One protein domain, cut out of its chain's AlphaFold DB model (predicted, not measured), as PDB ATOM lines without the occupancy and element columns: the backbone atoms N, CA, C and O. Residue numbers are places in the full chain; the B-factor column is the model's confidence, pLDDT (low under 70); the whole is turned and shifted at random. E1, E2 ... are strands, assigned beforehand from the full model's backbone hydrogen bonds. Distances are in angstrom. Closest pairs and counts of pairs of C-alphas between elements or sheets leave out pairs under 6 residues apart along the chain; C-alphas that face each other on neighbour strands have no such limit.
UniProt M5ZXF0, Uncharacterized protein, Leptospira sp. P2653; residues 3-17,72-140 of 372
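What this domain is: This is residues 3 to 17 and 72 to 140 of the 372 residues of an uncharacterized protein of Leptospira sp. P2653 (UniProt M5ZXF0). A sandwich of two four-stranded sheets lies face to face with the strands crossed, and the chain runs on from one sheet into the other at both edges, E1 into E2 and E5 into E6. Residues 9 to 17, before a cut, stick out from this body as a free arm. The printed part has 84 residues, with eight strands in the order E1 to E8 and no named helix; its class is all strand. The sheets have the orders E1 - E8 - E4 - E5 and E2 - E3 - E7 - E6, both antiparallel throughout. The whole is compact, with a radius of gyration of the C-alphas of 13.2 A and spans of 39 by 36 by 20 A.

How they stand to each other: Residues 3 to 17 have no named element. After the cut, E1, residues 72 to 77, is an edge strand and the antiparallel neighbour of E8, residues 131 to 139, with N 73 and O 136 2.8 A apart. E2, residues 80 to 82, and E3, residues 85 to 87, form a hairpin, with N 82 and O 85 at 2.9 A. E4, residues 93 to 102, bends by 67 degrees at residue 97; it forms a hairpin with E5, residues 107 to 109, where N 101 and O 108 are 2.8 A apart. E6, residues 112 to 115, and E7, residues 119 to 122, form a hairpin, with N 121 and O 114 at 2.8 A. E7 is also the antiparallel neighbour of E3, with N 86 and O 120 at 2.9 A. E8 bends by 57 degrees at residue 135 and is antiparallel to E4, at 169 degrees, with N 100 and O 133 at 2.8 A. The sheet E1 E8 E4 E5 is twisted. The facing parts of the two sheets are 9.2 A centre to centre, and their strands stand at 59 degrees. The closest C-alphas of E4 and E6, those of Ile 93 and Ile 115, are 7.2 A apart. E3 and E8 are only just apart, at 8.1 A.

Where its parts are: E1 begins at C-alpha 72, (141.726, 119.069, 125.264), and is 14.0 A long from first to last C-alpha. E4 begins at C-alpha 93, (149.706, 124.387, 122.344), and is 21.3 A long. E7 is 10.0 A long. E8 is 23.9 A long and ends at C-alpha 139, (149.840, 121.721, 128.325).

The domain as a whole: The C-alphas of Thr 15 and Lys 113, the two farthest apart, are 40.0 A apart. Residues 18 to 71 are not printed, and C-alphas 17 and 72 are 27.4 A apart across this cut. The link from E7 to E8 is short and the other links between strands are tight. Mean pLDDT of the printed part is 80.6, and residues 3 to 17 are under 70.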
ATOM      1  N   LYS A   3     146.508 131.789 129.760       68.00
ATOM      2  CA  LYS A   3     145.685 132.531 128.809       68.00
ATOM      3  C   LYS A   3     146.580 133.484 128.008       68.00
ATOM      4  O   LYS A   3     147.072 134.461 128.564       68.00
ATOM      5  N   SER A   4     146.818 133.183 126.734       58.34
ATOM      6  CA  SER A   4     147.594 134.023 125.805       58.34
ATOM      7  C   SER A   4     146.747 135.163 125.225       58.34
ATOM      8  O   SER A   4     147.240 136.263 124.985       58.34
ATOM      9  N   GLY A   5     145.440 134.936 125.053       52.25
ATOM     10  CA  GLY A   5     144.512 135.931 124.518       52.25
ATOM     11  C   GLY A   5     143.858 136.799 125.595       52.25
ATOM     12  O   GLY A   5     143.121 136.297 126.450       52.25
ATOM     13  N   GLN A   6     144.015 138.126 125.512       45.38
ATOM     14  CA  GLN A   6     143.077 139.039 126.173       45.38
ATOM     15  C   GLN A   6     141.719 138.866 125.488       45.38
ATOM     16  O   GLN A   6     141.473 139.401 124.406       45.38
ATOM     17  N   GLY A   7     140.842 138.060 126.092       40.38
ATOM     18  CA  GLY A   7     139.433 138.044 125.714       40.38
ATOM     19  C   GLY A   7     138.941 139.484 125.764       40.38
ATOM     20  O   GLY A   7     139.166 140.156 126.770       40.38
ATOM     21  N   GLY A   8     138.370 139.975 124.662       34.91
ATOM     22  CA  GLY A   8     137.970 141.373 124.543       34.91
ATOM     23  C   GLY A   8     137.198 141.806 125.785       34.91
ATOM     24  O   GLY A   8     136.192 141.191 126.142       34.91
ATOM     25  N   VAL A   9     137.695 142.836 126.471       32.12
ATOM     26  CA  VAL A   9     136.944 143.489 127.538       32.12
ATOM     27  C   VAL A   9     135.758 144.136 126.845       32.12
ATOM     28  O   VAL A   9     135.894 145.165 126.187       32.12
ATOM     29  N   THR A  10     134.599 143.486 126.900       35.88
ATOM     30  CA  THR A  10     133.385 144.090 126.373       35.88
ATOM     31  C   THR A  10     133.096 145.320 127.236       35.88
ATOM     32  O   THR A  10     132.962 145.168 128.451       35.88
ATOM     33  N   PRO A  11     132.971 146.529 126.667       29.67
ATOM     34  CA  PRO A  11     132.635 147.725 127.443       29.67
ATOM     35  C   PRO A  11     131.210 147.669 128.017       29.67
ATOM     36  O   PRO A  11     130.828 148.494 128.841       29.67
ATOM     37  N   PHE A  12     130.414 146.684 127.596       31.98
ATOM     38  CA  PHE A  12     129.091 146.410 128.126       31.98
ATOM     39  C   PHE A  12     129.183 145.487 129.342       31.98
ATOM     40  O   PHE A  12     129.843 144.448 129.292       31.98
ATOM     41  N   SER A  13     128.471 145.828 130.418       35.00
ATOM     42  CA  SER A  13     128.207 144.895 131.512       35.00
ATOM     43  C   SER A  13     127.450 143.694 130.944       35.00
ATOM     44  O   SER A  13     126.257 143.792 130.648       35.00
ATOM     45  N   ILE A  14     128.138 142.570 130.741       40.44
ATOM     46  CA  ILE A  14     127.503 141.351 130.240       40.44
ATOM     47  C   ILE A  14     126.595 140.827 131.351       40.44
ATOM     48  O   ILE A  14     127.035 140.155 132.283       40.44
ATOM     49  N   THR A  15     125.312 141.160 131.263       35.88
ATOM     50  CA  THR A  15     124.266 140.517 132.054       35.88
ATOM     51  C   THR A  15     124.259 139.023 131.743       35.88
ATOM     52  O   THR A  15     124.382 138.641 130.584       35.88
ATOM     53  N   THR A  16     124.046 138.179 132.753       40.03
ATOM     54  CA  THR A  16     123.956 136.703 132.676       40.03
ATOM     55  C   THR A  16     122.826 136.163 131.788       40.03
ATOM     56  O   THR A  16     122.570 134.961 131.787       40.03
ATOM     57  N   LYS A  17     122.134 137.018 131.030       39.12
ATOM     58  CA  LYS A  17     121.183 136.577 130.017       39.12
ATOM     59  C   LYS A  17     121.975 136.119 128.787       39.12
ATOM     60  O   LYS A  17     122.770 136.911 128.280       39.12
ATOM     61  N   LEU A  72     142.354 118.961 126.574       86.19
ATOM     62  CA  LEU A  72     141.726 119.069 125.264       86.19
ATOM     63  C   LEU A  72     140.700 120.201 125.290       86.19
ATOM     64  O   LEU A  72     139.685 120.102 125.973       86.19
ATOM     65  N   ILE A  73     140.961 121.247 124.522       82.94
ATOM     66  CA  ILE A  73     140.034 122.336 124.256       82.94
ATOM     67  C   ILE A  73     139.231 121.984 123.004       82.94
ATOM     68  O   ILE A  73     139.797 121.569 121.988       82.94
ATOM     69  N   GLN A  74     137.910 122.110 123.085       81.06
ATOM     70  CA  GLN A  74     136.983 121.793 122.002       81.06
ATOM     71  C   GLN A  74     136.015 122.951 121.790       81.06
ATOM     72  O   GLN A  74     135.828 123.771 122.681       81.06
ATOM     73  N   GLU A  75     135.411 123.006 120.602       72.94
ATOM     74  CA  GLU A  75     134.381 123.991 120.240       72.94
ATOM     75  C   GLU A  75     134.812 125.460 120.407       72.94
ATOM     76  O   GLU A  75     133.980 126.369 120.474       72.94
ATOM     77  N   GLU A  76     136.120 125.726 120.430       78.25
ATOM     78  CA  GLU A  76     136.632 127.076 120.607       78.25
ATOM     79  C   GLU A  76     136.772 127.787 119.260       78.25
ATOM     80  O   GLU A  76     137.254 127.223 118.283       78.25
ATOM     81  N   THR A  77     136.401 129.064 119.204       82.44
ATOM     82  CA  THR A  77     136.722 129.917 118.056       82.44
ATOM     83  C   THR A  77     138.086 130.576 118.232       82.44
ATOM     84  O   THR A  77     138.426 131.047 119.319       82.44
ATOM     85  N   ALA A  78     138.870 130.629 117.154       84.81
ATOM     86  CA  ALA A  78     140.171 131.290 117.149       84.81
ATOM     87  C   ALA A  78     140.085 132.715 117.715       84.81
ATOM     88  O   ALA A  78     139.234 133.507 117.306       84.81
ATOM     89  N   TRP A  79     140.997 133.054 118.629       80.25
ATOM     90  CA  TRP A  79     141.010 134.364 119.283       80.25
ATOM     91  C   TRP A  79     141.330 135.481 118.288       80.25
ATOM     92  O   TRP A  79     140.710 136.546 118.304       80.25
ATOM     93  N   LYS A  80     142.322 135.242 117.429       85.81
ATOM     94  CA  LYS A  80     142.802 136.214 116.450       85.81
ATOM     95  C   LYS A  80     143.363 135.493 115.236       85.81
ATOM     96  O   LYS A  80     144.012 134.458 115.366       85.81
ATOM     97  N   ILE A  81     143.170 136.079 114.059       88.06
ATOM     98  CA  ILE A  81     143.760 135.597 112.809       88.06
ATOM     99  C   ILE A  81     144.580 136.720 112.182       88.06
ATOM    100  O   ILE A  81     144.088 137.836 112.001       88.06
ATOM    101  N   VAL A  82     145.840 136.431 111.854       90.25
ATOM    102  CA  VAL A  82     146.746 137.365 111.172       90.25
ATOM    103  C   VAL A  82     147.377 136.657 109.983       90.25
ATOM    104  O   VAL A  82     148.324 135.889 110.136       90.25
ATOM    105  N   GLY A  83     146.845 136.915 108.787       90.75
ATOM    106  CA  GLY A  83     147.274 136.216 107.577       90.75
ATOM    107  C   GLY A  83     147.023 134.717 107.710       90.75
ATOM    108  O   GLY A  83     145.884 134.298 107.858       90.75
ATOM    109  N   ASN A  84     148.079 133.911 107.698       92.81
ATOM    110  CA  ASN A  84     148.000 132.458 107.866       92.81
ATOM    111  C   ASN A  84     148.215 131.985 109.318       92.81
ATOM    112  O   ASN A  84     148.341 130.786 109.557       92.81
ATOM    113  N   LYS A  85     148.300 132.906 110.285       94.69
ATOM    114  CA  LYS A  85     148.490 132.590 111.707       94.69
ATOM    115  C   LYS A  85     147.158 132.607 112.436       94.69
ATOM    116  O   LYS A  85     146.459 133.623 112.415       94.69
ATOM    117  N   VAL A  86     146.844 131.510 113.110       92.00
ATOM    118  CA  VAL A  86     145.639 131.339 113.926       92.00
ATOM    119  C   VAL A  86     146.060 131.286 115.389       92.00
ATOM    120  O   VAL A  86     146.762 130.366 115.804       92.00
ATOM    121  N   PHE A  87     145.669 132.296 116.162       90.75
ATOM    122  CA  PHE A  87     146.004 132.405 117.579       90.75
ATOM    123  C   PHE A  87     144.938 131.731 118.439       90.75
ATOM    124  O   PHE A  87     143.735 131.960 118.256       90.75
ATOM    125  N   THR A  88     145.393 130.936 119.400       88.06
ATOM    126  CA  THR A  88     144.546 130.306 120.412       88.06
ATOM    127  C   THR A  88     144.398 131.223 121.622       88.06
ATOM    128  O   THR A  88     145.175 132.159 121.821       88.06
ATOM    129  N   ARG A  89     143.376 130.982 122.445       82.25
ATOM    130  CA  ARG A  89     143.215 131.684 123.728       82.25
ATOM    131  C   ARG A  89     144.082 131.078 124.821       82.25
ATOM    132  O   ARG A  89     144.458 131.784 125.758       82.25
ATOM    133  N   TYR A  90     144.343 129.780 124.703       85.06
ATOM    134  CA  TYR A  90     145.039 128.970 125.681       85.06
ATOM    135  C   TYR A  90     146.356 128.452 125.107       85.06
ATOM    136  O   TYR A  90     146.429 128.045 123.946       85.06
ATOM    137  N   ALA A  91     147.389 128.484 125.940       85.31
ATOM    138  CA  ALA A  91     148.761 128.123 125.613       85.31
ATOM    139  C   ALA A  91     149.420 127.410 126.812       85.31
ATOM    140  O   ALA A  91     148.937 127.571 127.940       85.31
ATOM    141  N   PRO A  92     150.506 126.647 126.614       90.31
ATOM    142  CA  PRO A  92     151.155 126.320 125.343       90.31
ATOM    143  C   PRO A  92     150.387 125.251 124.555       90.31
ATOM    144  O   PRO A  92     149.878 124.296 125.142       90.31
ATOM    145  N   ILE A  93     150.310 125.393 123.230       91.00
ATOM    146  CA  ILE A  93     149.706 124.387 122.344       91.00
ATOM    147  C   ILE A  93     150.642 123.180 122.225       91.00
ATOM    148  O   ILE A  93     151.794 123.324 121.820       91.00
ATOM    149  N   THR A  94     150.134 121.981 122.510       92.25
ATOM    150  CA  THR A  94     150.877 120.722 122.319       92.25
ATOM    151  C   THR A  94     150.477 120.006 121.035       92.25
ATOM    152  O   THR A  94     151.322 119.426 120.356       92.25
ATOM    153  N   GLN A  95     149.197 120.065 120.658       93.75
ATOM    154  CA  GLN A  95     148.682 119.386 119.469       93.75
ATOM    155  C   GLN A  95     147.441 120.099 118.927       93.75
ATOM    156  O   GLN A  95     146.574 120.486 119.701       93.75
ATOM    157  N   ILE A  96     147.296 120.202 117.605       93.62
ATOM    158  CA  ILE A  96     146.021 120.568 116.971       93.62
ATOM    159  C   ILE A  96     145.355 119.278 116.474       93.62
ATOM    160  O   ILE A  96     145.957 118.547 115.691       93.62
ATOM    161  N   GLU A  97     144.146 118.974 116.952       93.00
ATOM    162  CA  GLU A  97     143.352 117.831 116.477       93.00
ATOM    163  C   GLU A  97     142.514 118.203 115.252       93.00
ATOM    164  O   GLU A  97     142.416 117.407 114.326       93.00
ATOM    165  N   SER A  98     141.918 119.399 115.235       92.31
ATOM    166  CA  SER A  98     141.233 119.932 114.059       92.31
ATOM    167  C   SER A  98     141.177 121.461 114.068       92.31
ATOM    168  O   SER A  98     141.136 122.108 115.119       92.31
ATOM    169  N   ALA A  99     141.168 122.040 112.869       93.00
ATOM    170  CA  ALA A  99     140.943 123.461 112.639       93.00
ATOM    171  C   ALA A  99     140.006 123.615 111.436       93.00
ATOM    172  O   ALA A  99     140.383 123.308 110.307       93.00
ATOM    173  N   ILE A 100     138.772 124.059 111.671       92.06
ATOM    174  CA  ILE A 100     137.713 124.106 110.659       92.06
ATOM    175  C   ILE A 100     137.322 125.558 110.412       92.06
ATOM    176  O   ILE A 100     136.792 126.236 111.289       92.06
ATOM    177  N   LEU A 101     137.550 126.046 109.198       91.06
ATOM    178  CA  LEU A 101     137.046 127.333 108.748       91.06
ATOM    179  C   LEU A 101     135.530 127.252 108.543       91.06
ATOM    180  O   LEU A 101     135.051 126.527 107.669       91.06
ATOM    181  N   ILE A 102     134.789 128.041 109.320       88.00
ATOM    182  CA  ILE A 102     133.338 128.180 109.208       88.00
ATOM    183  C   ILE A 102     133.027 129.324 108.239       88.00
ATOM    184  O   ILE A 102     133.341 130.487 108.499       88.00
ATOM    185  N   SER A 103     132.376 128.988 107.127       82.75
ATOM    186  CA  SER A 103     131.738 129.933 106.205       82.75
ATOM    187  C   SER A 103     130.223 129.705 106.199       82.75
ATOM    188  O   SER A 103     129.754 128.665 106.651       82.75
ATOM    189  N   ARG A 104     129.438 130.668 105.690       74.00
ATOM    190  CA  ARG A 104     127.957 130.635 105.747       74.00
ATOM    191  C   ARG A 104     127.324 129.343 105.206       74.00
ATOM    192  O   ARG A 104     126.238 128.995 105.647       74.00
ATOM    193  N   GLU A 105     127.993 128.658 104.281       76.94
ATOM    194  CA  GLU A 105     127.463 127.474 103.586       76.94
ATOM    195  C   GLU A 105     128.447 126.292 103.554       76.94
ATOM    196  O   GLU A 105     128.099 125.215 103.084       76.94
ATOM    197  N   THR A 106     129.680 126.467 104.043       83.00
ATOM    198  CA  THR A 106     130.730 125.445 103.948       83.00
ATOM    199  C   THR A 106     131.587 125.390 105.205       83.00
ATOM    200  O   THR A 106     131.914 126.411 105.817       83.00
ATOM    201  N   GLN A 107     131.971 124.171 105.569       88.69
ATOM    202  CA  GLN A 107     133.003 123.894 106.557       88.69
ATOM    203  C   GLN A 107     134.215 123.355 105.808       88.69
ATOM    204  O   GLN A 107     134.106 122.364 105.087       88.69
ATOM    205  N   LYS A 108     135.353 124.036 105.933       91.38
ATOM    206  CA  LYS A 108     136.605 123.607 105.307       91.38
ATOM    207  C   LYS A 108     137.643 123.333 106.382       91.38
ATOM    208  O   LYS A 108     137.976 124.230 107.150       91.38
ATOM    209  N   GLU A 109     138.174 122.120 106.405       93.69
ATOM    210  CA  GLU A 109     139.314 121.779 107.251       93.69
ATOM    211  C   GLU A 109     140.586 122.477 106.742       93.69
ATOM    212  O   GLU A 109     140.817 122.565 105.532       93.69
ATOM    213  N   LEU A 110     141.359 123.041 107.668       93.94
ATOM    214  CA  LEU A 110     142.583 123.782 107.390       93.94
ATOM    215  C   LEU A 110     143.808 122.886 107.537       93.94
ATOM    216  O   LEU A 110     143.890 122.063 108.450       93.94
ATOM    217  N   THR A 111     144.800 123.109 106.682       94.94
ATOM    218  CA  THR A 111     146.032 122.318 106.680       94.94
ATOM    219  C   THR A 111     147.069 122.963 107.595       94.94
ATOM    220  O   THR A 111     147.568 124.054 107.311       94.94
ATOM    221  N   ILE A 112     147.408 122.302 108.704       95.81
ATOM    222  CA  ILE A 112     148.357 122.815 109.705       95.81
ATOM    223  C   ILE A 112     149.796 122.603 109.220       95.81
ATOM    224  O   ILE A 112     150.207 121.481 108.939       95.81
ATOM    225  N   LYS A 113     150.586 123.680 109.165       95.31
ATOM    226  CA  LYS A 113     152.007 123.644 108.776       95.31
ATOM    227  C   LYS A 113     152.942 123.567 109.973       95.31
ATOM    228  O   LYS A 113     153.898 122.795 109.958       95.31
ATOM    229  N   ARG A 114     152.721 124.422 110.974       94.88
ATOM    230  CA  ARG A 114     153.600 124.567 112.145       94.88
ATOM    231  C   ARG A 114     152.794 124.956 113.369       94.88
ATOM    232  O   ARG A 114     151.858 125.741 113.259       94.88
ATOM    233  N   ILE A 115     153.201 124.444 114.524       95.31
ATOM    234  CA  ILE A 115     152.622 124.775 115.825       95.31
ATOM    235  C   ILE A 115     153.667 125.569 116.608       95.31
ATOM    236  O   ILE A 115     154.820 125.151 116.703       95.31
ATOM    237  N   HIS A 116     153.259 126.718 117.136       93.81
ATOM    238  CA  HIS A 116     154.014 127.534 118.085       93.81
ATOM    239  C   HIS A 116     153.260 127.565 119.423       93.81
ATOM    240  O   HIS A 116     152.140 127.072 119.520       93.81
ATOM    241  N   GLU A 117     153.851 128.171 120.455       90.75
ATOM    242  CA  GLU A 117     153.285 128.184 121.814       90.75
ATOM    243  C   GLU A 117     151.857 128.761 121.878       90.75
ATOM    244  O   GLU A 117     150.988 128.181 122.521       90.75
ATOM    245  N   GLU A 118     151.602 129.882 121.193       91.50
ATOM    246  CA  GLU A 118     150.338 130.642 121.282       91.50
ATOM    247  C   GLU A 118     149.531 130.677 119.973       91.50
ATOM    248  O   GLU A 118     148.429 131.229 119.915       91.50
ATOM    249  N   TYR A 119     150.099 130.157 118.886       93.50
ATOM    250  CA  TYR A 119     149.469 130.164 117.572       93.50
ATOM    251  C   TYR A 119     149.966 129.009 116.717       93.50
ATOM    252  O   TYR A 119     151.031 128.446 116.953       93.50
ATOM    253  N   PHE A 120     149.229 128.698 115.660       96.00
ATOM    254  CA  PHE A 120     149.682 127.783 114.623       96.00
ATOM    255  C   PHE A 120     149.544 128.425 113.243       96.00
ATOM    256  O   PHE A 120     148.780 129.372 113.036       96.00
ATOM    257  N   GLU A 121     150.351 127.945 112.308       96.12
ATOM    258  CA  GLU A 121     150.364 128.389 110.920       96.12
ATOM    259  C   GLU A 121     149.593 127.398 110.058       96.12
ATOM    260  O   GLU A 121     149.819 126.189 110.148       96.12
ATOM    261  N   VAL A 122     148.723 127.918 109.195       96.00
ATOM    262  CA  VAL A 122     147.991 127.129 108.200       96.00
ATOM    263  C   VAL A 122     148.513 127.387 106.787       96.00
ATOM    264  O   VAL A 122     149.222 128.364 106.527       96.00
ATOM    265  N   GLU A 123     148.198 126.484 105.864       94.31
ATOM    266  CA  GLU A 123     148.503 126.645 104.444       94.31
ATOM    267  C   GLU A 123     147.627 127.704 103.779       94.31
ATOM    268  O   GLU A 123     148.098 128.491 102.955       94.31
ATOM    269  N   GLU A 124     146.348 127.716 104.131       91.88
ATOM    270  CA  GLU A 124     145.356 128.554 103.492       91.88
ATOM    271  C   GLU A 124     145.528 130.032 103.881       91.88
ATOM    272  O   GLU A 124     145.742 130.358 105.052       91.88
ATOM    273  N   PRO A 125     145.366 130.971 102.932       90.12
ATOM    274  CA  PRO A 125     145.311 132.384 103.265       90.12
ATOM    275  C   PRO A 125     143.995 132.689 103.989       90.12
ATOM    276  O   PRO A 125     142.912 132.583 103.409       90.12
ATOM    277  N   LEU A 126     144.082 133.097 105.254       90.75
ATOM    278  CA  LEU A 126     142.921 133.514 106.032       90.75
ATOM    279  C   LEU A 126     142.824 135.041 106.078       90.75
ATOM    280  O   LEU A 126     143.820 135.769 106.079       90.75
ATOM    281  N   LYS A 127     141.589 135.542 106.124       88.38
ATOM    282  CA  LYS A 127     141.306 136.954 106.392       88.38
ATOM    283  C   LYS A 127     141.074 137.132 107.889       88.38
ATOM    284  O   LYS A 127     140.660 136.196 108.569       88.38
ATOM    285  N   TYR A 128     141.296 138.341 108.405       83.94
ATOM    286  CA  TYR A 128     141.188 138.610 109.846       83.94
ATOM    287  C   TYR A 128     139.779 138.357 110.417       83.94
ATOM    288  O   TYR A 128     139.635 138.182 111.620       83.94
ATOM    289  N   TRP A 129     138.747 138.364 109.564       81.44
ATOM    290  CA  TRP A 129     137.346 138.137 109.933       81.44
ATOM    291  C   TRP A 129     136.881 136.689 109.743       81.44
ATOM    292  O   TRP A 129     135.698 136.398 109.922       81.44
ATOM    293  N   ASN A 130     137.771 135.787 109.325       86.94
ATOM    294  CA  ASN A 130     137.438 134.373 109.228       86.94
ATOM    295  C   ASN A 130     137.154 133.812 110.629       86.94
ATOM    296  O   ASN A 130     137.814 134.178 111.597       86.94
ATOM    297  N   SER A 131     136.192 132.897 110.734       87.12
ATOM    298  CA  SER A 131     135.922 132.170 111.975       87.12
ATOM    299  C   SER A 131     136.464 130.758 111.841       87.12
ATOM    300  O   SER A 131     136.012 130.008 110.978       87.12
ATOM    301  N   VAL A 132     137.432 130.395 112.677       87.44
ATOM    302  CA  VAL A 132     138.011 129.048 112.691       87.44
ATOM    303  C   VAL A 132     137.616 128.374 113.995       87.44
ATOM    304  O   VAL A 132     137.919 128.898 115.064       87.44
ATOM    305  N   LEU A 133     136.925 127.244 113.891       88.94
ATOM    306  CA  LEU A 133     136.606 126.364 115.007       88.94
ATOM    307  C   LEU A 133     137.793 125.445 115.275       88.94
ATOM    308  O   LEU A 133     138.342 124.851 114.348       88.94
ATOM    309  N   LEU A 134     138.187 125.340 116.534       88.62
ATOM    310  CA  LEU A 134     139.410 124.694 116.967       88.62
ATOM    311  C   LEU A 134     139.106 123.534 117.903       88.62
ATOM    312  O   LEU A 134     138.273 123.627 118.806       88.62
ATOM    313  N   LYS A 135     139.868 122.462 117.711       90.50
ATOM    314  CA  LYS A 135     140.000 121.352 118.642       90.50
ATOM    315  C   LYS A 135     141.485 121.094 118.843       90.50
ATOM    316  O   LYS A 135     142.181 120.723 117.899       90.50
ATOM    317  N   TYR A 136     142.002 121.346 120.038       91.00
ATOM    318  CA  TYR A 136     143.444 121.332 120.279       91.00
ATOM    319  C   TYR A 136     143.786 121.016 121.731       91.00
ATOM    320  O   TYR A 136     142.979 121.220 122.631       91.00
ATOM    321  N   LYS A 137     144.989 120.498 121.957       91.69
ATOM    322  CA  LYS A 137     145.526 120.215 123.283       91.69
ATOM    323  C   LYS A 137     146.466 121.321 123.721       91.69
ATOM    324  O   LYS A 137     147.264 121.824 122.925       91.69
ATOM    325  N   VAL A 138     146.371 121.661 124.997       90.38
ATOM    326  CA  VAL A 138     147.276 122.588 125.671       90.38
ATOM    327  C   VAL A 138     147.931 121.910 126.853       90.38
ATOM    328  O   VAL A 138     147.270 121.136 127.545       90.38
ATOM    329  N   SER A 139     149.189 122.241 127.127       91.00
ATOM    330  CA  SER A 139     149.840 121.721 128.325       91.00
ATOM    331  C   SER A 139     149.368 122.477 129.564       91.00
ATOM    332  O   SER A 139     149.204 123.698 129.553       91.00
ATOM    333  N   LEU A 140     149.121 121.753 130.647       89.69
ATOM    334  CA  LEU A 140     148.883 122.259 131.993       89.69
ATOM    335  C   LEU A 140     150.192 122.404 132.773       89.69
ATOM    336  O   LEU A 140     150.243 123.241 133.672       89.69
TER     337      LEU A 140